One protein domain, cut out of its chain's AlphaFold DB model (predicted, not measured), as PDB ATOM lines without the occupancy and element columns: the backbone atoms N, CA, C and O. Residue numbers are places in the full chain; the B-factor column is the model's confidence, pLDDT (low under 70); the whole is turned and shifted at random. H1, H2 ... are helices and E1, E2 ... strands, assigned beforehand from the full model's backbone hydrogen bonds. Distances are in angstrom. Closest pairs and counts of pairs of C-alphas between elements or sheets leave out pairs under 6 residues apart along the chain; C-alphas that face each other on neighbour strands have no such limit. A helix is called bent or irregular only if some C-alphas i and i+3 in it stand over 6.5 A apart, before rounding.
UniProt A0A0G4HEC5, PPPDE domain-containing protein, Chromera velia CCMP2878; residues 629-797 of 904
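This is residues 629 to 797 of the 904 residues of the protein "PPPDE domain-containing protein" of Chromera velia CCMP2878 (UniProt A0A0G4HEC5). A strongly twisted sheet of five antiparallel strands, in the order E4 E3 E2 E1 E5, has the longest helix, H3, packed along one face over E3 and E2, with H2 beside the strands near the E4 edge and H1 at one end of E1 and E2. After H4 a loose arc with H5 and H6 runs away from the sheet and comes back near the last residue of H2. The printed part has 169 residues with six named helices and five named strands, E1 H1 E2 E3 E4 E5 H2 H3 H4 H5 H6 along the chain, mixed in class. It is compact, with a radius of gyration of the C-alphas of 16.3 A, and spans 44 by 43 by 31 A.

Start at edge strand E4, residues 675 to 680; N 667 and O 679, 2.8 A apart, are within hydrogen-bond range between it and E3, residues 666 to 671. E2, residues 657 to 663, has N 661 and O 668 at 2.8 A. E2 E3 E4 form a meander, each strand the antiparallel neighbour of the one before, with hairpins E2 and E3, E3 and E4. Next comes E1, residues 629 to 636, with N 631 and O 662 at 2.8 A, then edge strand E5, residues 689 to 699, with N 632 and O 694 at 2.8 A; E5 bends by 61 degrees at residue 696. H3, residues 730 to 744, runs along the strands at a height over the sheet of 8.1 A; its closest C-alphas to E3 are Cys 730 and Phe 670, 4.6 A. With residues 737 to 741 alone it touches H2, residues 703 to 715, at a steep tilt of 52 degrees, closest C-alphas Arg 740 and Ile 709, 6.9 A. With residues 731 to 732 alone it touches H4, residues 753 to 760, closest C-alphas Gln 731 and Leu 756, 6.2 A; H4 is irregular, C-alphas 755 and 758 being 7.7 A apart. H1, residues 639 to 650, is on the sheet, its closest C-alphas to E1 being Ser 642 and Asp 636, 6.0 A. H1 H2 H3 H4 and the sheet make two layers, helices on one face of a sheet. H5, residues 769 to 779, touches no helix; H6, residues 787 to 795, is close but not clearly touching H2, closest C-alphas Ile 795 and Arg 715, 5.7 A. Every O i to N i+4 pair is within hydrogen-bond range in H2, H3, H5 and H6, but 6 of 8 in H1 and 1 of 4 in H4, which has 2 of 5 O i to N i+3 pairs.

Find C-alpha 629 at (-40.168, 45.453, 10.106); from there E1 runs 23.0 A. E5 measures 26.8 A, and H3, from C-alpha 730 at (-47.841, 37.338, 26.467), 21.0 A. H6 ends at C-alpha 795, (-32.463, 25.504, 30.890).

The two C-alphas farthest apart, Lys 650 and Glu 796, are 45.9 A apart. The printed part has no cut, and the link from H2 to H3, residues 716 to 729, is long. Look for pLDDT under 70 at residues 761 to 785, 794 and 796 to 797.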
ATOM      1  N   PRO A 629     -39.062  44.787   9.429       97.62
ATOM      2  CA  PRO A 629     -40.168  45.453  10.106       97.62
ATOM      3  C   PRO A 629     -40.604  44.672  11.351       97.62
ATOM      4  O   PRO A 629     -40.608  43.437  11.347       97.62
ATOM      5  N   VAL A 630     -40.988  45.414  12.389       98.31
ATOM      6  CA  VAL A 630     -41.440  44.899  13.685       98.31
ATOM      7  C   VAL A 630     -42.875  45.353  13.927       98.31
ATOM      8  O   VAL A 630     -43.187  46.541  13.832       98.31
ATOM      9  N   PHE A 631     -43.753  44.419  14.283       98.31
ATOM     10  CA  PHE A 631     -45.154  44.703  14.567       98.31
ATOM     11  C   PHE A 631     -45.639  44.008  15.840       98.31
ATOM     12  O   PHE A 631     -45.226  42.894  16.150       98.31
ATOM     13  N   LEU A 632     -46.578  44.637  16.546       98.19
ATOM     14  CA  LEU A 632     -47.385  43.974  17.566       98.19
ATOM     15  C   LEU A 632     -48.642  43.397  16.912       98.19
ATOM     16  O   LEU A 632     -49.436  44.138  16.327       98.19
ATOM     17  N   MET A 633     -48.842  42.097  17.050       97.88
ATOM     18  CA  MET A 633     -50.043  41.394  16.611       97.88
ATOM     19  C   MET A 633     -51.000  41.289  17.796       97.88
ATOM     20  O   MET A 633     -50.597  40.851  18.873       97.88
ATOM     21  N   VAL A 634     -52.250  41.729  17.631       96.88
ATOM     22  CA  VAL A 634     -53.235  41.808  18.721       96.88
ATOM     23  C   VAL A 634     -54.425  40.904  18.422       96.88
ATOM     24  O   VAL A 634     -55.084  41.054  17.389       96.88
ATOM     25  N   TYR A 635     -54.735  40.015  19.367       96.62
ATOM     26  CA  TYR A 635     -55.818  39.042  19.263       96.62
ATOM     27  C   TYR A 635     -56.722  39.069  20.502       96.62
ATOM     28  O   TYR A 635     -56.247  39.233  21.627       96.62
ATOM     29  N   ASP A 636     -58.016  38.819  20.318       95.69
ATOM     30  CA  ASP A 636     -58.906  38.453  21.426       95.69
ATOM     31  C   ASP A 636     -58.789  36.948  21.710       95.69
ATOM     32  O   ASP A 636     -58.555  36.174  20.787       95.69
ATOM     33  N   LEU A 637     -58.948  36.514  22.969       92.81
ATOM     34  CA  LEU A 637     -58.729  35.105  23.358       92.81
ATOM     35  C   LEU A 637     -59.607  34.080  22.618       92.81
ATOM     36  O   LEU A 637     -59.190  32.938  22.432       92.81
ATOM     37  N   ASP A 638     -60.826  34.487  22.273       91.50
ATOM     38  CA  ASP A 638     -61.876  33.698  21.627       91.50
ATOM     39  C   ASP A 638     -62.999  34.667  21.188       91.50
ATOM     40  O   ASP A 638     -63.078  35.803  21.680       91.50
ATOM     41  N   ASP A 639     -63.900  34.241  20.302       88.25
ATOM     42  CA  ASP A 639     -65.043  35.040  19.834       88.25
ATOM     43  C   ASP A 639     -65.906  35.547  21.002       88.25
ATOM     44  O   ASP A 639     -66.313  36.715  21.034       88.25
ATOM     45  N   ASN A 640     -66.098  34.715  22.034       87.31
ATOM     46  CA  ASN A 640     -66.832  35.084  23.247       87.31
ATOM     47  C   ASN A 640     -66.177  36.249  24.016       87.31
ATOM     48  O   ASN A 640     -66.872  37.048  24.662       87.31
ATOM     49  N   PHE A 641     -64.852  36.397  23.929       88.06
ATOM     50  CA  PHE A 641     -64.135  37.509  24.550       88.06
ATOM     51  C   PHE A 641     -64.235  38.809  23.751       88.06
ATOM     52  O   PHE A 641     -64.096  39.862  24.365       88.06
ATOM     53  N   SER A 642     -64.598  38.791  22.462       88.19
ATOM     54  CA  SER A 642     -64.735  40.020  21.656       88.19
ATOM     55  C   SER A 642     -65.728  41.018  22.262       88.19
ATOM     56  O   SER A 642     -65.403  42.179  22.517       88.19
ATOM     57  N   ASN A 643     -66.927  40.543  22.604       88.62
ATOM     58  CA  ASN A 643     -67.954  41.365  23.255       88.62
ATOM     59  C   ASN A 643     -67.542  41.833  24.664       88.62
ATOM     60  O   ASN A 643     -67.979  42.889  25.130       88.62
ATOM     61  N   THR A 644     -66.710  41.049  25.352       89.00
ATOM     62  CA  THR A 644     -66.196  41.374  26.688       89.00
ATOM     63  C   THR A 644     -65.108  42.443  26.599       89.00
ATOM     64  O   THR A 644     -65.169  43.436  27.322       89.00
ATOM     65  N   ASN A 645     -64.180  42.314  25.652       90.88
ATOM     66  CA  ASN A 645     -63.104  43.266  25.401       90.88
ATOM     67  C   ASN A 645     -63.642  44.612  24.909       90.88
ATOM     68  O   ASN A 645     -63.159  45.649  25.353       90.88
ATOM     69  N   GLU A 646     -64.713  44.639  24.109       90.00
ATOM     70  CA  GLU A 646     -65.419  45.892  23.811       90.00
ATOM     71  C   GLU A 646     -65.970  46.594  25.060       90.00
ATOM     72  O   GLU A 646     -65.895  47.822  25.167       90.00
ATOM     73  N   ARG A 647     -66.557  45.842  26.000       88.31
ATOM     74  CA  ARG A 647     -67.115  46.400  27.244       88.31
ATOM     75  C   ARG A 647     -66.010  46.897  28.170       88.31
ATOM     76  O   ARG A 647     -66.090  48.030  28.635       88.31
ATOM     77  N   LEU A 648     -64.957  46.107  28.370       88.00
ATOM     78  CA  LEU A 648     -63.792  46.500  29.166       88.00
ATOM     79  C   LEU A 648     -63.077  47.720  28.554       88.00
ATOM     80  O   LEU A 648     -62.708  48.640  29.286       88.00
ATOM     81  N   LYS A 649     -62.992  47.810  27.217       86.50
ATOM     82  CA  LYS A 649     -62.469  48.985  26.500       86.50
ATOM     83  C   LYS A 649     -63.340  50.225  26.720       86.50
ATOM     84  O   LYS A 649     -62.793  51.292  26.988       86.50
ATOM     85  N   LYS A 650     -64.675  50.094  26.688       88.12
ATOM     86  CA  LYS A 650     -65.623  51.177  27.044       88.12
ATOM     87  C   LYS A 650     -65.472  51.622  28.507       88.12
ATOM     88  O   LYS A 650     -65.586  52.810  28.784       88.12
ATOM     89  N   MET A 651     -65.149  50.701  29.417       83.69
ATOM     90  CA  MET A 651     -64.841  50.982  30.829       83.69
ATOM     91  C   MET A 651     -63.391  51.444  31.075       83.69
ATOM     92  O   MET A 651     -63.007  51.648  32.220       83.69
ATOM     93  N   GLN A 652     -62.569  51.589  30.030       83.75
ATOM     94  CA  GLN A 652     -61.133  51.903  30.114       83.75
ATOM     95  C   GLN A 652     -60.277  50.877  30.896       83.75
ATOM     96  O   GLN A 652     -59.091  51.113  31.130       83.75
ATOM     97  N   LEU A 653     -60.816  49.698  31.216       80.25
ATOM     98  CA  LEU A 653     -60.115  48.615  31.922       80.25
ATOM     99  C   LEU A 653     -59.135  47.836  31.020       80.25
ATOM    100  O   LEU A 653     -58.420  46.955  31.485       80.25
ATOM    101  N   GLY A 654     -59.082  48.167  29.725       83.69
ATOM    102  CA  GLY A 654     -58.316  47.431  28.718       83.69
ATOM    103  C   GLY A 654     -59.134  46.302  28.101       83.69
ATOM    104  O   GLY A 654     -60.349  46.411  27.988       83.69
ATOM    105  N   GLY A 655     -58.468  45.234  27.680       87.94
ATOM    106  CA  GLY A 655     -59.104  44.007  27.208       87.94
ATOM    107  C   GLY A 655     -58.278  42.797  27.621       87.94
ATOM    108  O   GLY A 655     -57.069  42.908  27.843       87.94
ATOM    109  N   VAL A 656     -58.923  41.638  27.715       92.19
ATOM    110  CA  VAL A 656     -58.242  40.352  27.864       92.19
ATOM    111  C   VAL A 656     -57.780  39.922  26.471       92.19
ATOM    112  O   VAL A 656     -58.473  39.197  25.759       92.19
ATOM    113  N   ILE A 657     -56.641  40.472  26.059       95.44
ATOM    114  CA  ILE A 657     -56.033  40.269  24.741       95.44
ATOM    115  C   ILE A 657     -54.777  39.405  24.846       95.44
ATOM    116  O   ILE A 657     -54.001  39.535  25.801       95.44
ATOM    117  N   HIS A 658     -54.564  38.572  23.832       96.31
ATOM    118  CA  HIS A 658     -53.270  37.969  23.543       96.31
ATOM    119  C   HIS A 658     -52.483  38.883  22.601       96.31
ATOM    120  O   HIS A 658     -53.067  39.569  21.758       96.31
ATOM    121  N   VAL A 659     -51.158  38.890  22.744       97.31
ATOM    122  CA  VAL A 659     -50.266  39.632  21.851       97.31
ATOM    123  C   VAL A 659     -49.074  38.783  21.422       97.31
ATOM    124  O   VAL A 659     -48.464  38.100  22.246       97.31
ATOM    125  N   GLY A 660     -48.747  38.877  20.137       97.81
ATOM    126  CA  GLY A 660     -47.515  38.378  19.532       97.81
ATOM    127  C   GLY A 660     -46.662  39.539  19.019       97.81
ATOM    128  O   GLY A 660     -47.158  40.651  18.817       97.81
ATOM    129  N   VAL A 661     -45.371  39.295  18.814       98.44
ATOM    130  CA  VAL A 661     -44.432  40.235  18.194       98.44
ATOM    131  C   VAL A 661     -43.947  39.626  16.889       98.44
ATOM    132  O   VAL A 661     -43.229  38.631  16.881       98.44
ATOM    133  N   GLU A 662     -44.349  40.228  15.780       98.31
ATOM    134  CA  GLU A 662     -43.980  39.806  14.436       98.31
ATOM    135  C   GLU A 662     -42.720  40.558  13.991       98.31
ATOM    136  O   GLU A 662     -42.724  41.788  13.920       98.31
ATOM    137  N   VAL A 663     -41.649  39.824  13.690       98.06
ATOM    138  CA  VAL A 663     -40.386  40.354  13.162       98.06
ATOM    139  C   VAL A 663     -40.077  39.637  11.853       98.06
ATOM    140  O   VAL A 663     -39.838  38.430  11.823       98.06
ATOM    141  N   GLY A 664     -40.101  40.375  10.744       96.31
ATOM    142  CA  GLY A 664     -39.816  39.811   9.422       96.31
ATOM    143  C   GLY A 664     -40.925  38.886   8.936       96.31
ATOM    144  O   GLY A 664     -41.963  39.383   8.501       96.31
ATOM    145  N   GLU A 665     -40.705  37.574   8.973       96.56
ATOM    146  CA  GLU A 665     -41.689  36.543   8.598       96.56
ATOM    147  C   GLU A 665     -42.134  35.665   9.777       96.56
ATOM    148  O   GLU A 665     -43.010  34.818   9.603       96.56
ATOM    149  N   SER A 666     -41.581  35.889  10.971       97.50
ATOM    150  CA  SER A 666     -41.851  35.096  12.174       97.50
ATOM    151  C   SER A 666     -42.593  35.921  13.220       97.50
ATOM    152  O   SER A 666     -42.291  37.091  13.443       97.50
ATOM    153  N   GLU A 667     -43.562  35.304  13.884       98.00
ATOM    154  CA  GLU A 667     -44.309  35.855  15.005       98.00
ATOM    155  C   GLU A 667     -43.975  35.092  16.285       98.00
ATOM    156  O   GLU A 667     -44.216  33.891  16.401       98.00
ATOM    157  N   PHE A 668     -43.439  35.826  17.256       98.12
ATOM    158  CA  PHE A 668     -42.993  35.317  18.543       98.12
ATOM    159  C   PHE A 668     -43.999  35.674  19.632       98.12
ATOM    160  O   PHE A 668     -44.451  36.816  19.733       98.12
ATOM    161  N   PHE A 669     -44.341  34.716  20.486       97.69
ATOM    162  CA  PHE A 669     -45.322  34.908  21.552       97.69
ATOM    163  C   PHE A 669     -44.963  34.077  22.782       97.69
ATOM    164  O   PHE A 669     -44.301  33.047  22.683       97.69
ATOM    165  N   PHE A 670     -45.445  34.495  23.954       97.75
ATOM    166  CA  PHE A 670     -45.332  33.702  25.178       97.75
ATOM    167  C   PHE A 670     -46.681  33.085  25.539       97.75
ATOM    168  O   PHE A 670     -47.670  33.798  25.725       97.75
ATOM    169  N   GLY A 671     -46.720  31.758  25.633       95.81
ATOM    170  CA  GLY A 671     -47.915  30.970  25.918       95.81
ATOM    171  C   GLY A 671     -47.697  29.955  27.039       95.81
ATOM    172  O   GLY A 671     -46.587  29.487  27.279       95.81
ATOM    173  N   HIS A 672     -48.782  29.576  27.717       94.62
ATOM    174  CA  HIS A 672     -48.740  28.606  28.818       94.62
ATOM    175  C   HIS A 672     -48.265  27.207  28.396       94.62
ATOM    176  O   HIS A 672     -47.715  26.480  29.216       94.62
ATOM    177  N   GLU A 673     -48.509  26.813  27.149       93.06
ATOM    178  CA  GLU A 673     -48.243  25.451  26.671       93.06
ATOM    179  C   GLU A 673     -46.836  25.330  26.081       93.06
ATOM    180  O   GLU A 673     -46.081  24.432  26.456       93.06
ATOM    181  N   VAL A 674     -46.446  26.287  25.235       94.69
ATOM    182  CA  VAL A 674     -45.154  26.286  24.529       94.69
ATOM    183  C   VAL A 674     -44.033  27.010  25.285       94.69
ATOM    184  O   VAL A 674     -42.872  26.631  25.167       94.69
ATOM    185  N   GLY A 675     -44.349  27.995  26.132       96.56
ATOM    186  CA  GLY A 675     -43.364  28.959  26.623       96.56
ATOM    187  C   GLY A 675     -43.178  30.058  25.588       96.56
ATOM    188  O   GLY A 675     -44.177  30.563  25.081       96.56
ATOM    189  N   VAL A 676     -41.938  30.440  25.279       97.38
ATOM    190  CA  VAL A 676     -41.654  31.258  24.091       97.38
ATOM    191  C   VAL A 676     -41.834  30.372  22.859       97.38
ATOM    192  O   VAL A 676     -41.134  29.376  22.698       97.38
ATOM    193  N   GLY A 677     -42.822  30.707  22.036       96.00
ATOM    194  CA  GLY A 677     -43.126  30.052  20.771       96.00
ATOM    195  C   GLY A 677     -42.859  30.977  19.589       96.00
ATOM    196  O   GLY A 677     -42.829  32.200  19.736       96.00
ATOM    197  N   SER A 678     -42.692  30.371  18.416       96.81
ATOM    198  CA  SER A 678     -42.589  31.051  17.126       96.81
ATOM    199  C   SER A 678     -43.524  30.370  16.127       96.81
ATOM    200  O   SER A 678     -43.613  29.142  16.107       96.81
ATOM    201  N   VAL A 679     -44.215  31.152  15.302       96.19
ATOM    202  CA  VAL A 679     -44.929  30.687  14.103       96.19
ATOM    203  C   VAL A 679     -44.566  31.577  12.920       96.19
ATOM    204  O   VAL A 679     -44.128  32.708  13.102       96.19
ATOM    205  N   ARG A 680     -44.782  31.109  11.689       96.50
ATOM    206  CA  ARG A 680     -44.729  32.002  10.522       96.50
ATOM    207  C   ARG A 680     -45.893  32.994  10.555       96.50
ATOM    208  O   ARG A 680     -46.973  32.666  11.051       96.50
ATOM    209  N   ARG A 681     -45.695  34.184   9.982       94.06
ATOM    210  CA  ARG A 681     -46.729  35.213   9.788       94.06
ATOM    211  C   ARG A 681     -48.006  34.578   9.229       94.06
ATOM    212  O   ARG A 681     -47.995  34.008   8.144       94.06
ATOM    213  N   GLY A 682     -49.114  34.721   9.955       90.44
ATOM    214  CA  GLY A 682     -50.422  34.194   9.548       90.44
ATOM    215  C   GLY A 682     -50.643  32.695   9.805       90.44
ATOM    216  O   GLY A 682     -51.772  32.234   9.666       90.44
ATOM    217  N   GLU A 683     -49.633  31.935  10.250       93.25
ATOM    218  CA  GLU A 683     -49.788  30.535  10.692       93.25
ATOM    219  C   GLU A 683     -50.231  30.409  12.167       93.25
ATOM    220  O   GLU A 683     -50.267  29.299  12.702       93.25
ATOM    221  N   PHE A 684     -50.611  31.503  12.843       89.94
ATOM    222  CA  PHE A 684     -51.089  31.496  14.235       89.94
ATOM    223  C   PHE A 684     -52.496  30.868  14.374       89.94
ATOM    224  O   PHE A 684     -53.481  31.535  14.688       89.94
ATOM    225  N   LYS A 685     -52.592  29.549  14.149       81.44
ATOM    226  CA  LYS A 685     -53.811  28.709  14.183       81.44
ATOM    227  C   LYS A 685     -54.336  28.433  15.600       81.44
ATOM    228  O   LYS A 685     -54.699  27.305  15.932       81.44
ATOM    229  N   SER A 686     -54.334  29.437  16.463       77.88
ATOM    230  CA  SER A 686     -54.918  29.321  17.799       77.88
ATOM    231  C   SER A 686     -56.415  29.665  17.774       77.88
ATOM    232  O   SER A 686     -56.924  30.171  16.778       77.88
ATOM    233  N   SER A 687     -57.126  29.452  18.885       86.94
ATOM    234  CA  SER A 687     -58.514  29.921  19.058       86.94
ATOM    235  C   SER A 687     -58.656  31.450  19.124       86.94
ATOM    236  O   SER A 687     -59.759  31.952  19.323       86.94
ATOM    237  N   HIS A 688     -57.552  32.195  19.030       92.50
ATOM    238  CA  HIS A 688     -57.546  33.636  19.217       92.50
ATOM    239  C   HIS A 688     -57.969  34.360  17.935       92.50
ATOM    240  O   HIS A 688     -57.467  34.099  16.842       92.50
ATOM    241  N   VAL A 689     -58.855  35.341  18.079       94.12
ATOM    242  CA  VAL A 689     -59.415  36.104  16.962       94.12
ATOM    243  C   VAL A 689     -58.523  37.308  16.686       94.12
ATOM    244  O   VAL A 689     -58.493  38.248  17.485       94.12
ATOM    245  N   TYR A 690     -57.808  37.302  15.558       95.38
ATOM    246  CA  TYR A 690     -56.992  38.442  15.125       95.38
ATOM    247  C   TYR A 690     -57.841  39.714  15.030       95.38
ATOM    248  O   TYR A 690     -58.923  39.711  14.439       95.38
ATOM    249  N   LYS A 691     -57.349  40.812  15.615       95.31
ATOM    250  CA  LYS A 691     -58.033  42.110  15.597       95.31
ATOM    251  C   LYS A 691     -57.319  43.132  14.737       95.31
ATOM    252  O   LYS A 691     -57.956  43.734  13.877       95.31
ATOM    253  N   TYR A 692     -56.044  43.385  15.005       95.00
ATOM    254  CA  TYR A 692     -55.245  44.350  14.254       95.00
ATOM    255  C   TYR A 692     -53.757  44.215  14.577       95.00
ATOM    256  O   TYR A 692     -53.340  43.521  15.505       95.00
ATOM    257  N   LYS A 693     -52.972  44.925  13.775       97.00
ATOM    258  CA  LYS A 693     -51.519  44.937  13.753       97.00
ATOM    259  C   LYS A 693     -51.039  46.360  14.009       97.00
ATOM    260  O   LYS A 693     -51.532  47.294  13.378       97.00
ATOM    261  N   VAL A 694     -50.105  46.528  14.939       97.56
ATOM    262  CA  VAL A 694     -49.522  47.827  15.293       97.56
ATOM    263  C   VAL A 694     -48.087  47.868  14.797       97.56
ATOM    264  O   VAL A 694     -47.277  47.030  15.175       97.56
ATOM    265  N   ASP A 695     -47.773  48.844  13.956       97.81
ATOM    266  CA  ASP A 695     -46.409  49.120  13.510       97.81
ATOM    267  C   ASP A 695     -45.551  49.602  14.692       97.81
ATOM    268  O   ASP A 695     -45.876  50.600  15.342       97.81
ATOM    269  N   LEU A 696     -44.455  48.886  14.961       98.12
ATOM    270  CA  LEU A 696     -43.450  49.240  15.961       98.12
ATOM    271  C   LEU A 696     -42.122  49.676  15.319       98.12
ATOM    272  O   LEU A 696     -41.133  49.814  16.023       98.12
ATOM    273  N   GLY A 697     -42.077  49.963  14.019       97.31
ATOM    274  CA  GLY A 697     -40.879  50.395  13.299       97.31
ATOM    275  C   GLY A 697     -40.081  49.230  12.712       97.31
ATOM    276  O   GLY A 697     -40.645  48.252  12.223       97.31
ATOM    277  N   TYR A 698     -38.755  49.352  12.734       97.81
ATOM    278  CA  TYR A 698     -37.838  48.400  12.106       97.81
ATOM    279  C   TYR A 698     -36.664  48.077  13.031       97.81
ATOM    280  O   TYR A 698     -36.185  48.958  13.749       97.81
ATOM    281  N   THR A 699     -36.182  46.835  12.968       97.75
ATOM    282  CA  THR A 699     -34.931  46.378  13.583       97.75
ATOM    283  C   THR A 699     -33.870  46.107  12.511       97.75
ATOM    284  O   THR A 699     -34.219  45.769  11.384       97.75
ATOM    285  N   PHE A 700     -32.586  46.249  12.842       97.19
ATOM    286  CA  PHE A 700     -31.475  45.748  12.014       97.19
ATOM    287  C   PHE A 700     -30.936  44.401  12.515       97.19
ATOM    288  O   PHE A 700     -30.049  43.841  11.882       97.19
ATOM    289  N   ALA A 701     -31.480  43.879  13.622       97.06
ATOM    290  CA  ALA A 701     -31.107  42.573  14.144       97.06
ATOM    291  C   ALA A 701     -31.411  41.476  13.112       97.06
ATOM    292  O   ALA A 701     -32.540  41.353  12.623       97.06
ATOM    293  N   SER A 702     -30.390  40.683  12.813       96.44
ATOM    294  CA  SER A 702     -30.476  39.452  12.036       96.44
ATOM    295  C   SER A 702     -31.346  38.403  12.738       96.44
ATOM    296  O   SER A 702     -31.615  38.477  13.939       96.44
ATOM    297  N   GLU A 703     -31.775  37.380  11.995       95.69
ATOM    298  CA  GLU A 703     -32.565  36.280  12.562       95.69
ATOM    299  C   GLU A 703     -31.818  35.548  13.693       95.69
ATOM    300  O   GLU A 703     -32.442  35.082  14.644       95.69
ATOM    301  N   ASP A 704     -30.487  35.490  13.626       96.06
ATOM    302  CA  ASP A 704     -29.662  34.828  14.637       96.06
ATOM    303  C   ASP A 704     -29.470  35.689  15.893       96.06
ATOM    304  O   ASP A 704     -29.556  35.165  17.001       96.06
ATOM    305  N   GLU A 705     -29.345  37.014  15.766       97.00
ATOM    306  CA  GLU A 705     -29.408  37.925  16.922       97.00
ATOM    307  C   GLU A 705     -30.786  37.883  17.600       97.00
ATOM    308  O   GLU A 705     -30.882  37.900  18.827       97.00
ATOM    309  N   ILE A 706     -31.866  37.761  16.817       97.25
ATOM    310  CA  ILE A 706     -33.224  37.576  17.348       97.25
ATOM    311  C   ILE A 706     -33.335  36.251  18.120       97.25
ATOM    312  O   ILE A 706     -33.923  36.241  19.203       97.25
ATOM    313  N   LYS A 707     -32.748  35.153  17.618       96.25
ATOM    314  CA  LYS A 707     -32.675  33.875  18.354       96.25
ATOM    315  C   LYS A 707     -31.929  34.054  19.675       96.25
ATOM    316  O   LYS A 707     -32.511  33.752  20.708       96.25
ATOM    317  N   VAL A 708     -30.732  34.649  19.669       97.06
ATOM    318  CA  VAL A 708     -29.951  34.912  20.896       97.06
ATOM    319  C   VAL A 708     -30.770  35.695  21.933       97.06
ATOM    320  O   VAL A 708     -30.834  35.290  23.091       97.06
ATOM    321  N   ILE A 709     -31.490  36.746  21.520       97.94
ATOM    322  CA  ILE A 709     -32.384  37.510  22.408       97.94
ATOM    323  C   ILE A 709     -33.477  36.618  23.030       97.94
ATOM    324  O   ILE A 709     -33.748  36.711  24.231       97.94
ATOM    325  N   LEU A 710     -34.122  35.763  22.230       97.62
ATOM    326  CA  LEU A 710     -35.173  34.847  22.694       97.62
ATOM    327  C   LEU A 710     -34.622  33.738  23.601       97.62
ATOM    328  O   LEU A 710     -35.316  33.284  24.511       97.62
ATOM    329  N   ASP A 711     -33.376  33.333  23.379       95.88
ATOM    330  CA  ASP A 711     -32.665  32.311  24.142       95.88
ATOM    331  C   ASP A 711     -32.251  32.826  25.521       95.88
ATOM    332  O   ASP A 711     -32.427  32.132  26.525       95.88
ATOM    333  N   ASP A 712     -31.773  34.068  25.594       97.38
ATOM    334  CA  ASP A 712     -31.527  34.776  26.851       97.38
ATOM    335  C   ASP A 712     -32.817  34.890  27.662       97.38
ATOM    336  O   ASP A 712     -32.855  34.513  28.834       97.38
ATOM    337  N   MET A 713     -33.919  35.286  27.015       97.75
ATOM    338  CA  MET A 713     -35.236  35.278  27.650       97.75
ATOM    339  C   MET A 713     -35.623  33.864  28.128       97.75
ATOM    340  O   MET A 713     -36.058  33.692  29.268       97.75
ATOM    341  N   HIS A 714     -35.436  32.816  27.325       95.81
ATOM    342  CA  HIS A 714     -35.757  31.455  27.765       95.81
ATOM    343  C   HIS A 714     -34.982  31.063  29.037       95.81
ATOM    344  O   HIS A 714     -35.583  30.551  29.989       95.81
ATOM    345  N   ARG A 715     -33.675  31.366  29.080       96.25
ATOM    346  CA  ARG A 715     -32.788  31.118  30.232       96.25
ATOM    347  C   ARG A 715     -33.179  31.919  31.475       96.25
ATOM    348  O   ARG A 715     -33.115  31.388  32.578       96.25
ATOM    349  N   GLU A 716     -33.663  33.146  31.308       97.25
ATOM    350  CA  GLU A 716     -34.195  33.991  32.391       97.25
ATOM    351  C   GLU A 716     -35.574  33.552  32.917       97.25
ATOM    352  O   GLU A 716     -36.151  34.183  33.805       97.25
ATOM    353  N   GLY A 717     -36.119  32.446  32.406       96.44
ATOM    354  CA  GLY A 717     -37.355  31.857  32.906       96.44
ATOM    355  C   GLY A 717     -38.594  32.190  32.080       96.44
ATOM    356  O   GLY A 717     -39.706  31.927  32.553       96.44
ATOM    357  N   TRP A 718     -38.449  32.680  30.843       97.50
ATOM    358  CA  TRP A 718     -39.537  32.754  29.855       97.50
ATOM    359  C   TRP A 718     -39.857  31.364  29.259       97.50
ATOM    360  O   TRP A 718     -39.952  31.155  28.053       97.50
ATOM    361  N   HIS A 719     -40.075  30.371  30.120       95.62
ATOM    362  CA  HIS A 719     -40.469  29.010  29.749       95.62
ATOM    363  C   HIS A 719     -41.897  28.693  30.226       95.62
ATOM    364  O   HIS A 719     -42.386  29.265  31.206       95.62
ATOM    365  N   ARG A 720     -42.562  27.713  29.598       95.50
ATOM    366  CA  ARG A 720     -43.993  27.387  29.813       95.50
ATOM    367  C   ARG A 720     -44.448  27.335  31.283       95.50
ATOM    368  O   ARG A 720     -45.482  27.889  31.646       95.50
ATOM    369  N   PHE A 721     -43.632  26.752  32.165       95.31
ATOM    370  CA  PHE A 721     -43.947  26.547  33.589       95.31
ATOM    371  C   PHE A 721     -43.981  27.825  34.455       95.31
ATOM    372  O   PHE A 721     -44.481  27.789  35.591       95.31
ATOM    373  N   ASN A 722     -43.459  28.935  33.925       96.25
ATOM    374  CA  ASN A 722     -43.459  30.255  34.555       96.25
ATOM    375  C   ASN A 722     -44.561  31.170  34.020       96.25
ATOM    376  O   ASN A 722     -44.740  32.255  34.570       96.25
ATOM    377  N   TYR A 723     -45.343  30.737  33.024       96.56
ATOM    378  CA  TYR A 723     -46.491  31.506  32.562       96.56
ATOM    379  C   TYR A 723     -47.472  31.757  33.720       96.56
ATOM    380  O   TYR A 723     -47.921  30.831  34.409       96.56
ATOM    381  N   ARG A 724     -47.813  33.027  33.935       94.75
ATOM    382  CA  ARG A 724     -48.729  33.527  34.964       94.75
ATOM    383  C   ARG A 724     -49.646  34.559  34.344       94.75
ATOM    384  O   ARG A 724     -49.177  35.548  33.792       94.75
ATOM    385  N   LEU A 725     -50.956  34.346  34.476       91.75
ATOM    386  CA  LEU A 725     -51.964  35.146  33.777       91.75
ATOM    387  C   LEU A 725     -51.844  36.653  34.065       91.75
ATOM    388  O   LEU A 725     -52.107  37.442  33.163       91.75
ATOM    389  N   LEU A 726     -51.415  37.035  35.275       91.81
ATOM    390  CA  LEU A 726     -51.297  38.435  35.700       91.81
ATOM    391  C   LEU A 726     -49.875  39.021  35.650       91.81
ATOM    392  O   LEU A 726     -49.762  40.209  35.381       91.81
ATOM    393  N   HIS A 727     -48.811  38.236  35.874       90.56
ATOM    394  CA  HIS A 727     -47.446  38.782  36.087       90.56
ATOM    395  C   HIS A 727     -46.343  38.162  35.219       90.56
ATOM    396  O   HIS A 727     -45.177  38.509  35.369       90.56
ATOM    397  N   ASN A 728     -46.680  37.214  34.343       96.06
ATOM    398  CA  ASN A 728     -45.740  36.664  33.370       96.06
ATOM    399  C   ASN A 728     -46.529  36.064  32.196       96.06
ATOM    400  O   ASN A 728     -46.738  34.853  32.112       96.06
ATOM    401  N   ASN A 729     -47.085  36.931  31.352       96.00
ATOM    402  CA  ASN A 729     -47.964  36.557  30.241       96.00
ATOM    403  C   ASN A 729     -47.431  37.104  28.903       96.00
ATOM    404  O   ASN A 729     -46.420  37.804  28.866       96.00
ATOM    405  N   CYS A 730     -48.143  36.825  27.810       97.38
ATOM    406  CA  CYS A 730     -47.841  37.338  26.467       97.38
ATOM    407  C   CYS A 730     -47.574  38.856  26.393       97.38
ATOM    408  O   CYS A 730     -46.677  39.272  25.668       97.38
ATOM    409  N   GLN A 731     -48.278  39.689  27.170       97.19
ATOM    410  CA  GLN A 731     -48.058  41.142  27.190       97.19
ATOM    411  C   GLN A 731     -46.736  41.516  27.862       97.19
ATOM    412  O   GLN A 731     -46.035  42.397  27.375       97.19
ATOM    413  N   HIS A 732     -46.367  40.834  28.951       97.12
ATOM    414  CA  HIS A 732     -45.073  41.049  29.604       97.12
ATOM    415  C   HIS A 732     -43.932  40.616  28.674       97.12
ATOM    416  O   HIS A 732     -42.953  41.344  28.531       97.12
ATOM    417  N   PHE A 733     -44.099  39.479  27.989       98.12
ATOM    418  CA  PHE A 733     -43.144  38.994  26.993       98.12
ATOM    419  C   PHE A 733     -42.962  39.994  25.858       98.12
ATOM    420  O   PHE A 733     -41.835  40.354  25.544       98.12
ATOM    421  N   ALA A 734     -44.059  40.491  25.278       98.12
ATOM    422  CA  ALA A 734     -43.993  41.466  24.199       98.12
ATOM    423  C   ALA A 734     -43.279  42.757  24.632       98.12
ATOM    424  O   ALA A 734     -42.519  43.314  23.848       98.12
ATOM    425  N   VAL A 735     -43.465  43.216  25.878       97.81
ATOM    426  CA  VAL A 735     -42.710  44.359  26.424       97.81
ATOM    427  C   VAL A 735     -41.222  44.051  26.508       97.81
ATOM    428  O   VAL A 735     -40.429  44.857  26.033       97.81
ATOM    429  N   GLU A 736     -40.845  42.920  27.102       98.12
ATOM    430  CA  GLU A 736     -39.443  42.576  27.349       98.12
ATOM    431  C   GLU A 736     -38.684  42.255  26.053       98.12
ATOM    432  O   GLU A 736     -37.572  42.739  25.844       98.12
ATOM    433  N   PHE A 737     -39.314  41.533  25.128       98.50
ATOM    434  CA  PHE A 737     -38.743  41.229  23.820       98.50
ATOM    435  C   PHE A 737     -38.565  42.499  22.975       98.50
ATOM    436  O   PHE A 737     -37.487  42.738  22.433       98.50
ATOM    437  N   ILE A 738     -39.569  43.390  22.941       98.56
ATOM    438  CA  ILE A 738     -39.428  44.707  22.301       98.56
ATOM    439  C   ILE A 738     -38.389  45.574  23.022       98.56
ATOM    440  O   ILE A 738     -37.686  46.332  22.363       98.56
ATOM    441  N   ARG A 739     -38.236  45.473  24.349       98.19
ATOM    442  CA  ARG A 739     -37.191  46.194  25.095       98.19
ATOM    443  C   ARG A 739     -35.794  45.791  24.608       98.19
ATOM    444  O   ARG A 739     -35.024  46.681  24.269       98.19
ATOM    445  N   ARG A 740     -35.516  44.490  24.466       98.38
ATOM    446  CA  ARG A 740     -34.229  43.972  23.953       98.38
ATOM    447  C   ARG A 740     -33.999  44.299  22.481       98.38
ATOM    448  O   ARG A 740     -32.928  44.771  22.114       98.38
ATOM    449  N   LEU A 741     -35.028  44.158  21.640       98.12
ATOM    450  CA  LEU A 741     -34.960  44.592  20.238       98.12
ATOM    451  C   LEU A 741     -34.675  46.097  20.105       98.12
ATOM    452  O   LEU A 741     -34.053  46.505  19.131       98.12
ATOM    453  N   ARG A 742     -35.087  46.918  21.081       97.69
ATOM    454  CA  ARG A 742     -34.785  48.359  21.140       97.69
ATOM    455  C   ARG A 742     -33.377  48.681  21.628       97.69
ATOM    456  O   ARG A 742     -32.839  49.706  21.223       97.69
ATOM    457  N   GLU A 743     -32.797  47.833  22.472       97.44
ATOM    458  CA  GLU A 743     -31.390  47.933  22.882       97.44
ATOM    459  C   GLU A 743     -30.460  47.615  21.705       97.44
ATOM    460  O   GLU A 743     -29.510  48.355  21.469       97.44
ATOM    461  N   ALA A 744     -30.795  46.596  20.907       95.94
ATOM    462  CA  ALA A 744     -30.115  46.309  19.644       95.94
ATOM    463  C   ALA A 744     -30.427  47.347  18.544       95.94
ATOM    464  O   ALA A 744     -29.568  47.661  17.722       95.94
ATOM    465  N   CYS A 745     -31.655  47.881  18.500       96.25
ATOM    466  CA  CYS A 745     -32.093  48.789  17.444       96.25
ATOM    467  C   CYS A 745     -33.065  49.893  17.931       96.25
ATOM    468  O   CYS A 745     -34.284  49.683  17.993       96.25
ATOM    469  N   PRO A 746     -32.570  51.119  18.196       96.94
ATOM    470  CA  PRO A 746     -33.378  52.223  18.727       96.94
ATOM    471  C   PRO A 746     -34.562  52.689  17.860       96.94
ATOM    472  O   PRO A 746     -35.437  53.387  18.375       96.94
ATOM    473  N   SER A 747     -34.628  52.321  16.571       96.81
ATOM    474  CA  SER A 747     -35.771  52.632  15.695       96.81
ATOM    475  C   SER A 747     -37.028  51.809  15.992       96.81
ATOM    476  O   SER A 747     -38.102  52.141  15.483       96.81
ATOM    477  N   VAL A 748     -36.932  50.768  16.826       98.12
ATOM    478  CA  VAL A 748     -38.113  50.059  17.324       98.12
ATOM    479  C   VAL A 748     -38.825  50.920  18.385       98.12
ATOM    480  O   VAL A 748     -38.227  51.505  19.294       98.12
ATOM    481  N   ARG A 749     -40.148  51.024  18.279       98.06
ATOM    482  CA  ARG A 749     -41.022  51.763  19.197       98.06
ATOM    483  C   ARG A 749     -41.445  50.863  20.365       98.06
ATOM    484  O   ARG A 749     -41.635  49.665  20.170       98.06
ATOM    485  N   PRO A 750     -41.602  51.402  21.589       98.19
ATOM    486  CA  PRO A 750     -42.089  50.617  22.719       98.19
ATOM    487  C   PRO A 750     -43.534  50.156  22.486       98.19
ATOM    488  O   PRO A 750     -44.312  50.848  21.827       98.19
ATOM    489  N   VAL A 751     -43.914  49.021  23.084       97.69
ATOM    490  CA  VAL A 751     -45.301  48.528  23.054       97.69
ATOM    491  C   VAL A 751     -46.245  49.590  23.647       97.69
ATOM    492  O   VAL A 751     -46.021  50.010  24.791       97.69
ATOM    493  N   PRO A 752     -47.293  50.035  22.922       96.50
ATOM    494  CA  PRO A 752     -48.166  51.094  23.415       96.50
ATOM    495  C   PRO A 752     -48.915  50.697  24.702       96.50
ATOM    496  O   PRO A 752     -49.354  49.549  24.848       96.50
ATOM    497  N   PRO A 753     -49.067  51.621  25.670       94.25
ATOM    498  CA  PRO A 753     -49.539  51.310  27.020       94.25
ATOM    499  C   PRO A 753     -50.979  50.777  27.080       94.25
ATOM    500  O   PRO A 753     -51.338  50.098  28.041       94.25
ATOM    501  N   GLU A 754     -51.809  51.039  26.071       91.81
ATOM    502  CA  GLU A 754     -53.168  50.513  25.960       91.81
ATOM    503  C   GLU A 754     -53.224  48.986  25.807       91.81
ATOM    504  O   GLU A 754     -54.165  48.376  26.321       91.81
ATOM    505  N   PHE A 755     -52.199  48.363  25.212       93.75
ATOM    506  CA  PHE A 755     -52.059  46.900  25.120       93.75
ATOM    507  C   PHE A 755     -51.544  46.268  26.409       93.75
ATOM    508  O   PHE A 755     -51.628  45.059  26.586       93.75
ATOM    509  N   LEU A 756     -51.031  47.097  27.318       91.56
ATOM    510  CA  LEU A 756     -50.388  46.685  28.559       91.56
ATOM    511  C   LEU A 756     -51.290  46.897  29.774       91.56
ATOM    512  O   LEU A 756     -50.815  46.804  30.901       91.56
ATOM    513  N   ARG A 757     -52.582  47.201  29.590       87.44
ATOM    514  CA  ARG A 757     -53.495  47.472  30.713       87.44
ATOM    515  C   ARG A 757     -53.717  46.254  31.614       87.44
ATOM    516  O   ARG A 757     -53.844  46.446  32.817       87.44
ATOM    517  N   LEU A 758     -53.677  45.027  31.087       83.44
ATOM    518  CA  LEU A 758     -53.737  43.815  31.918       83.44
ATOM    519  C   LEU A 758     -52.403  43.575  32.655       83.44
ATOM    520  O   LEU A 758     -52.421  43.182  33.813       83.44
ATOM    521  N   ALA A 759     -51.260  43.867  32.024       83.88
ATOM    522  CA  ALA A 759     -49.938  43.755  32.651       83.88
ATOM    523  C   ALA A 759     -49.625  44.851  33.694       83.88
ATOM    524  O   ALA A 759     -48.998  44.584  34.712       83.88
ATOM    525  N   ARG A 760     -50.053  46.097  33.454       83.25
ATOM    526  CA  ARG A 760     -49.752  47.269  34.302       83.25
ATOM    527  C   ARG A 760     -50.873  47.623  35.275       83.25
ATOM    528  O   ARG A 760     -50.601  48.064  36.385       83.25
ATOM    529  N   GLY A 761     -52.131  47.493  34.850       65.69
ATOM    530  CA  GLY A 761     -53.287  48.057  35.556       65.69
ATOM    531  C   GLY A 761     -53.677  47.321  36.836       65.69
ATOM    532  O   GLY A 761     -54.331  47.911  37.691       65.69
ATOM    533  N   PHE A 762     -53.258  46.063  36.997       62.94
ATOM    534  CA  PHE A 762     -53.613  45.256  38.166       62.94
ATOM    535  C   PHE A 762     -52.619  45.362  39.330       62.94
ATOM    536  O   PHE A 762     -53.025  45.120  40.462       62.94
ATOM    537  N   GLY A 763     -51.414  45.908  39.103       55.28
ATOM    538  CA  GLY A 763     -50.412  46.170  40.151       55.28
ATOM    539  C   GLY A 763     -50.903  47.027  41.329       55.28
ATOM    540  O   GLY A 763     -50.360  46.938  42.426       55.28
ATOM    541  N   GLY A 764     -51.948  47.843  41.128       55.22
ATOM    542  CA  GLY A 764     -52.604  48.620  42.191       55.22
ATOM    543  C   GLY A 764     -53.812  47.939  42.859       55.22
ATOM    544  O   GLY A 764     -54.276  48.411  43.892       55.22
ATOM    545  N   LEU A 765     -54.329  46.845  42.290       52.72
ATOM    546  CA  LEU A 765     -55.538  46.115  42.722       52.72
ATOM    547  C   LEU A 765     -55.235  44.686  43.234       52.72
ATOM    548  O   LEU A 765     -56.149  43.925  43.556       52.72
ATOM    549  N   ASP A 766     -53.957  44.305  43.294       49.59
ATOM    550  CA  ASP A 766     -53.522  42.902  43.260       49.59
ATOM    551  C   ASP A 766     -53.817  42.052  44.509       49.59
ATOM    552  O   ASP A 766     -53.953  40.828  44.414       49.59
ATOM    553  N   SER A 767     -53.902  42.648  45.701       51.72
ATOM    554  CA  SER A 767     -53.671  41.885  46.941       51.72
ATOM    555  C   SER A 767     -54.755  40.852  47.297       51.72
ATOM    556  O   SER A 767     -54.428  39.801  47.863       51.72
ATOM    557  N   VAL A 768     -56.034  41.095  46.967       52.00
ATOM    558  CA  VAL A 768     -57.154  40.271  47.479       52.00
ATOM    559  C   VAL A 768     -57.927  39.516  46.396       52.00
ATOM    560  O   VAL A 768     -57.873  38.285  46.374       52.00
ATOM    561  N   LEU A 769     -58.690  40.197  45.532       49.41
ATOM    562  CA  LEU A 769     -59.718  39.520  44.722       49.41
ATOM    563  C   LEU A 769     -59.122  38.741  43.537       49.41
ATOM    564  O   LEU A 769     -59.377  37.547  43.377       49.41
ATOM    565  N   LEU A 770     -58.276  39.392  42.737       58.75
ATOM    566  CA  LEU A 770     -57.635  38.767  41.576       58.75
ATOM    567  C   LEU A 770     -56.378  37.984  41.953       58.75
ATOM    568  O   LEU A 770     -56.145  36.929  41.372       58.75
ATOM    569  N   GLY A 771     -55.681  38.358  43.030       62.06
ATOM    570  CA  GLY A 771     -54.715  37.477  43.680       62.06
ATOM    571  C   GLY A 771     -55.337  36.144  44.131       62.06
ATOM    572  O   GLY A 771     -54.652  35.123  44.129       62.06
ATOM    573  N   ARG A 772     -56.632  36.096  44.492       64.44
ATOM    574  CA  ARG A 772     -57.365  34.829  44.710       64.44
ATOM    575  C   ARG A 772     -57.727  34.133  43.398       64.44
ATOM    576  O   ARG A 772     -57.574  32.918  43.333       64.44
ATOM    577  N   LEU A 773     -58.144  34.858  42.355       56.41
ATOM    578  CA  LEU A 773     -58.465  34.256  41.054       56.41
ATOM    579  C   LEU A 773     -57.227  33.660  40.361       56.41
ATOM    580  O   LEU A 773     -57.290  32.513  39.929       56.41
ATOM    581  N   SER A 774     -56.090  34.367  40.317       62.59
ATOM    582  CA  SER A 774     -54.830  33.818  39.790       62.59
ATOM    583  C   SER A 774     -54.375  32.640  40.634       62.59
ATOM    584  O   SER A 774     -54.165  31.574  40.075       62.59
ATOM    585  N   ARG A 775     -54.347  32.748  41.976       65.38
ATOM    586  CA  ARG A 775     -54.038  31.587  42.834       65.38
ATOM    587  C   ARG A 775     -54.989  30.411  42.607       65.38
ATOM    588  O   ARG A 775     -54.540  29.282  42.705       65.38
ATOM    589  N   TRP A 776     -56.258  30.632  42.271       64.38
ATOM    590  CA  TRP A 776     -57.210  29.563  41.950       64.38
ATOM    591  C   TRP A 776     -56.974  28.949  40.562       64.38
ATOM    592  O   TRP A 776     -57.027  27.729  40.429       64.38
ATOM    593  N   VAL A 777     -56.663  29.755  39.540       65.81
ATOM    594  CA  VAL A 777     -56.276  29.273  38.198       65.81
ATOM    595  C   VAL A 777     -54.943  28.518  38.257       65.81
ATOM    596  O   VAL A 777     -54.825  27.427  37.702       65.81
ATOM    597  N   ASP A 778     -53.963  29.059  38.979       64.81
ATOM    598  CA  ASP A 778     -52.633  28.485  39.166       64.81
ATOM    599  C   ASP A 778     -52.672  27.242  40.075       64.81
ATOM    600  O   ASP A 778     -52.018  26.255  39.759       64.81
ATOM    601  N   ALA A 779     -53.483  27.209  41.142       62.31
ATOM    602  CA  ALA A 779     -53.660  26.011  41.980       62.31
ATOM    603  C   ALA A 779     -54.489  24.914  41.292       62.31
ATOM    604  O   ALA A 779     -54.308  23.731  41.579       62.31
ATOM    605  N   LYS A 780     -55.369  25.271  40.345       60.19
ATOM    606  CA  LYS A 780     -56.015  24.294  39.453       60.19
ATOM    607  C   LYS A 780     -55.049  23.682  38.435       60.19
ATOM    608  O   LYS A 780     -55.371  22.637  37.865       60.19
ATOM    609  N   ARG A 781     -53.879  24.285  38.208       67.19
ATOM    610  CA  ARG A 781     -52.812  23.728  37.371       67.19
ATOM    611  C   ARG A 781     -51.861  22.905  38.233       67.19
ATOM    612  O   ARG A 781     -51.006  23.444  38.929       67.19
ATOM    613  N   LYS A 782     -51.961  21.574  38.136       50.94
ATOM    614  CA  LYS A 782     -50.915  20.685  38.657       50.94
ATOM    615  C   LYS A 782     -49.596  21.011  37.949       50.94
ATOM    616  O   LYS A 782     -49.412  20.650  36.789       50.94
ATOM    617  N   ARG A 783     -48.669  21.664  38.654       63.34
ATOM    618  CA  ARG A 783     -47.248  21.566  38.304       63.34
ATOM    619  C   ARG A 783     -46.857  20.086  38.432       63.34
ATOM    620  O   ARG A 783     -47.257  19.471  39.422       63.34
ATOM    621  N   PRO A 784     -46.122  19.505  37.469       65.94
ATOM    622  CA  PRO A 784     -45.485  18.211  37.682       65.94
ATOM    623  C   PRO A 784     -44.663  18.246  38.979       65.94
ATOM    624  O   PRO A 784     -44.009  19.252  39.252       65.94
ATOM    625  N   GLU A 785     -44.662  17.181  39.776       62.88
ATOM    626  CA  GLU A 785     -43.844  17.122  41.005       62.88
ATOM    627  C   GLU A 785     -42.340  17.200  40.672       62.88
ATOM    628  O   GLU A 785     -41.546  17.773  41.410       62.88
ATOM    629  N   ASN A 786     -41.979  16.755  39.468       73.81
ATOM    630  CA  ASN A 786     -40.675  16.898  38.830       73.81
ATOM    631  C   ASN A 786     -40.511  18.194  37.999       73.81
ATOM    632  O   ASN A 786     -39.584  18.283  37.195       73.81
ATOM    633  N   ALA A 787     -41.363  19.217  38.165       70.62
ATOM    634  CA  ALA A 787     -41.291  20.454  37.374       70.62
ATOM    635  C   ALA A 787     -39.949  21.186  37.507       70.62
ATOM    636  O   ALA A 787     -39.498  21.758  36.524       70.62
ATOM    637  N   ALA A 788     -39.309  21.150  38.681       72.69
ATOM    638  CA  ALA A 788     -37.987  21.746  38.892       72.69
ATOM    639  C   ALA A 788     -36.886  21.002  38.112       72.69
ATOM    640  O   ALA A 788     -36.092  21.635  37.427       72.69
ATOM    641  N   ALA A 789     -36.895  19.665  38.122       78.19
ATOM    642  CA  ALA A 789     -35.951  18.852  37.347       78.19
ATOM    643  C   ALA A 789     -36.179  18.979  35.826       78.19
ATOM    644  O   ALA A 789     -35.229  19.021  35.049       78.19
ATOM    645  N   LEU A 790     -37.441  19.098  35.395       76.94
ATOM    646  CA  LEU A 790     -37.793  19.423  34.007       76.94
ATOM    647  C   LEU A 790     -37.409  20.861  33.621       76.94
ATOM    648  O   LEU A 790     -37.155  21.110  32.447       76.94
ATOM    649  N   LEU A 791     -37.370  21.792  34.582       75.06
ATOM    650  CA  LEU A 791     -36.842  23.148  34.399       75.06
ATOM    651  C   LEU A 791     -35.344  23.094  34.131       75.06
ATOM    652  O   LEU A 791     -34.899  23.553  33.089       75.06
ATOM    653  N   GLN A 792     -34.606  22.475  35.055       73.88
ATOM    654  CA  GLN A 792     -33.155  22.306  35.025       73.88
ATOM    655  C   GLN A 792     -32.716  21.740  33.664       73.88
ATOM    656  O   GLN A 792     -31.960  22.371  32.929       73.88
ATOM    657  N   ARG A 793     -33.334  20.622  33.255       75.69
ATOM    658  CA  ARG A 793     -33.048  19.945  31.982       75.69
ATOM    659  C   ARG A 793     -33.452  20.740  30.731       75.69
ATOM    660  O   ARG A 793     -32.910  20.465  29.666       75.69
ATOM    661  N   HIS A 794     -34.389  21.690  30.817       68.00
ATOM    662  CA  HIS A 794     -34.707  22.592  29.695       68.00
ATOM    663  C   HIS A 794     -33.784  23.812  29.642       68.00
ATOM    664  O   HIS A 794     -33.414  24.221  28.549       68.00
ATOM    665  N   ILE A 795     -33.386  24.361  30.793       72.75
ATOM    666  CA  ILE A 795     -32.463  25.504  30.890       72.75
ATOM    667  C   ILE A 795     -31.056  25.122  30.394       72.75
ATOM    668  O   ILE A 795     -30.374  25.941  29.785       72.75
ATOM    669  N   GLU A 796     -30.633  23.877  30.624       68.88
ATOM    670  CA  GLU A 796     -29.304  23.365  30.253       68.88
ATOM    671  C   GLU A 796     -29.170  22.945  28.775       68.88
ATOM    672  O   GLU A 796     -28.062  22.660  28.315       68.88
ATOM    673  N   LEU A 797     -30.260  22.901  27.997       60.12
ATOM    674  CA  LEU A 797     -30.184  22.563  26.573       60.12
ATOM    675  C   LEU A 797     -29.700  23.771  25.749       60.12
ATOM    676  O   LEU A 797     -30.343  24.819  25.788       60.12
TER     677      LEU A 797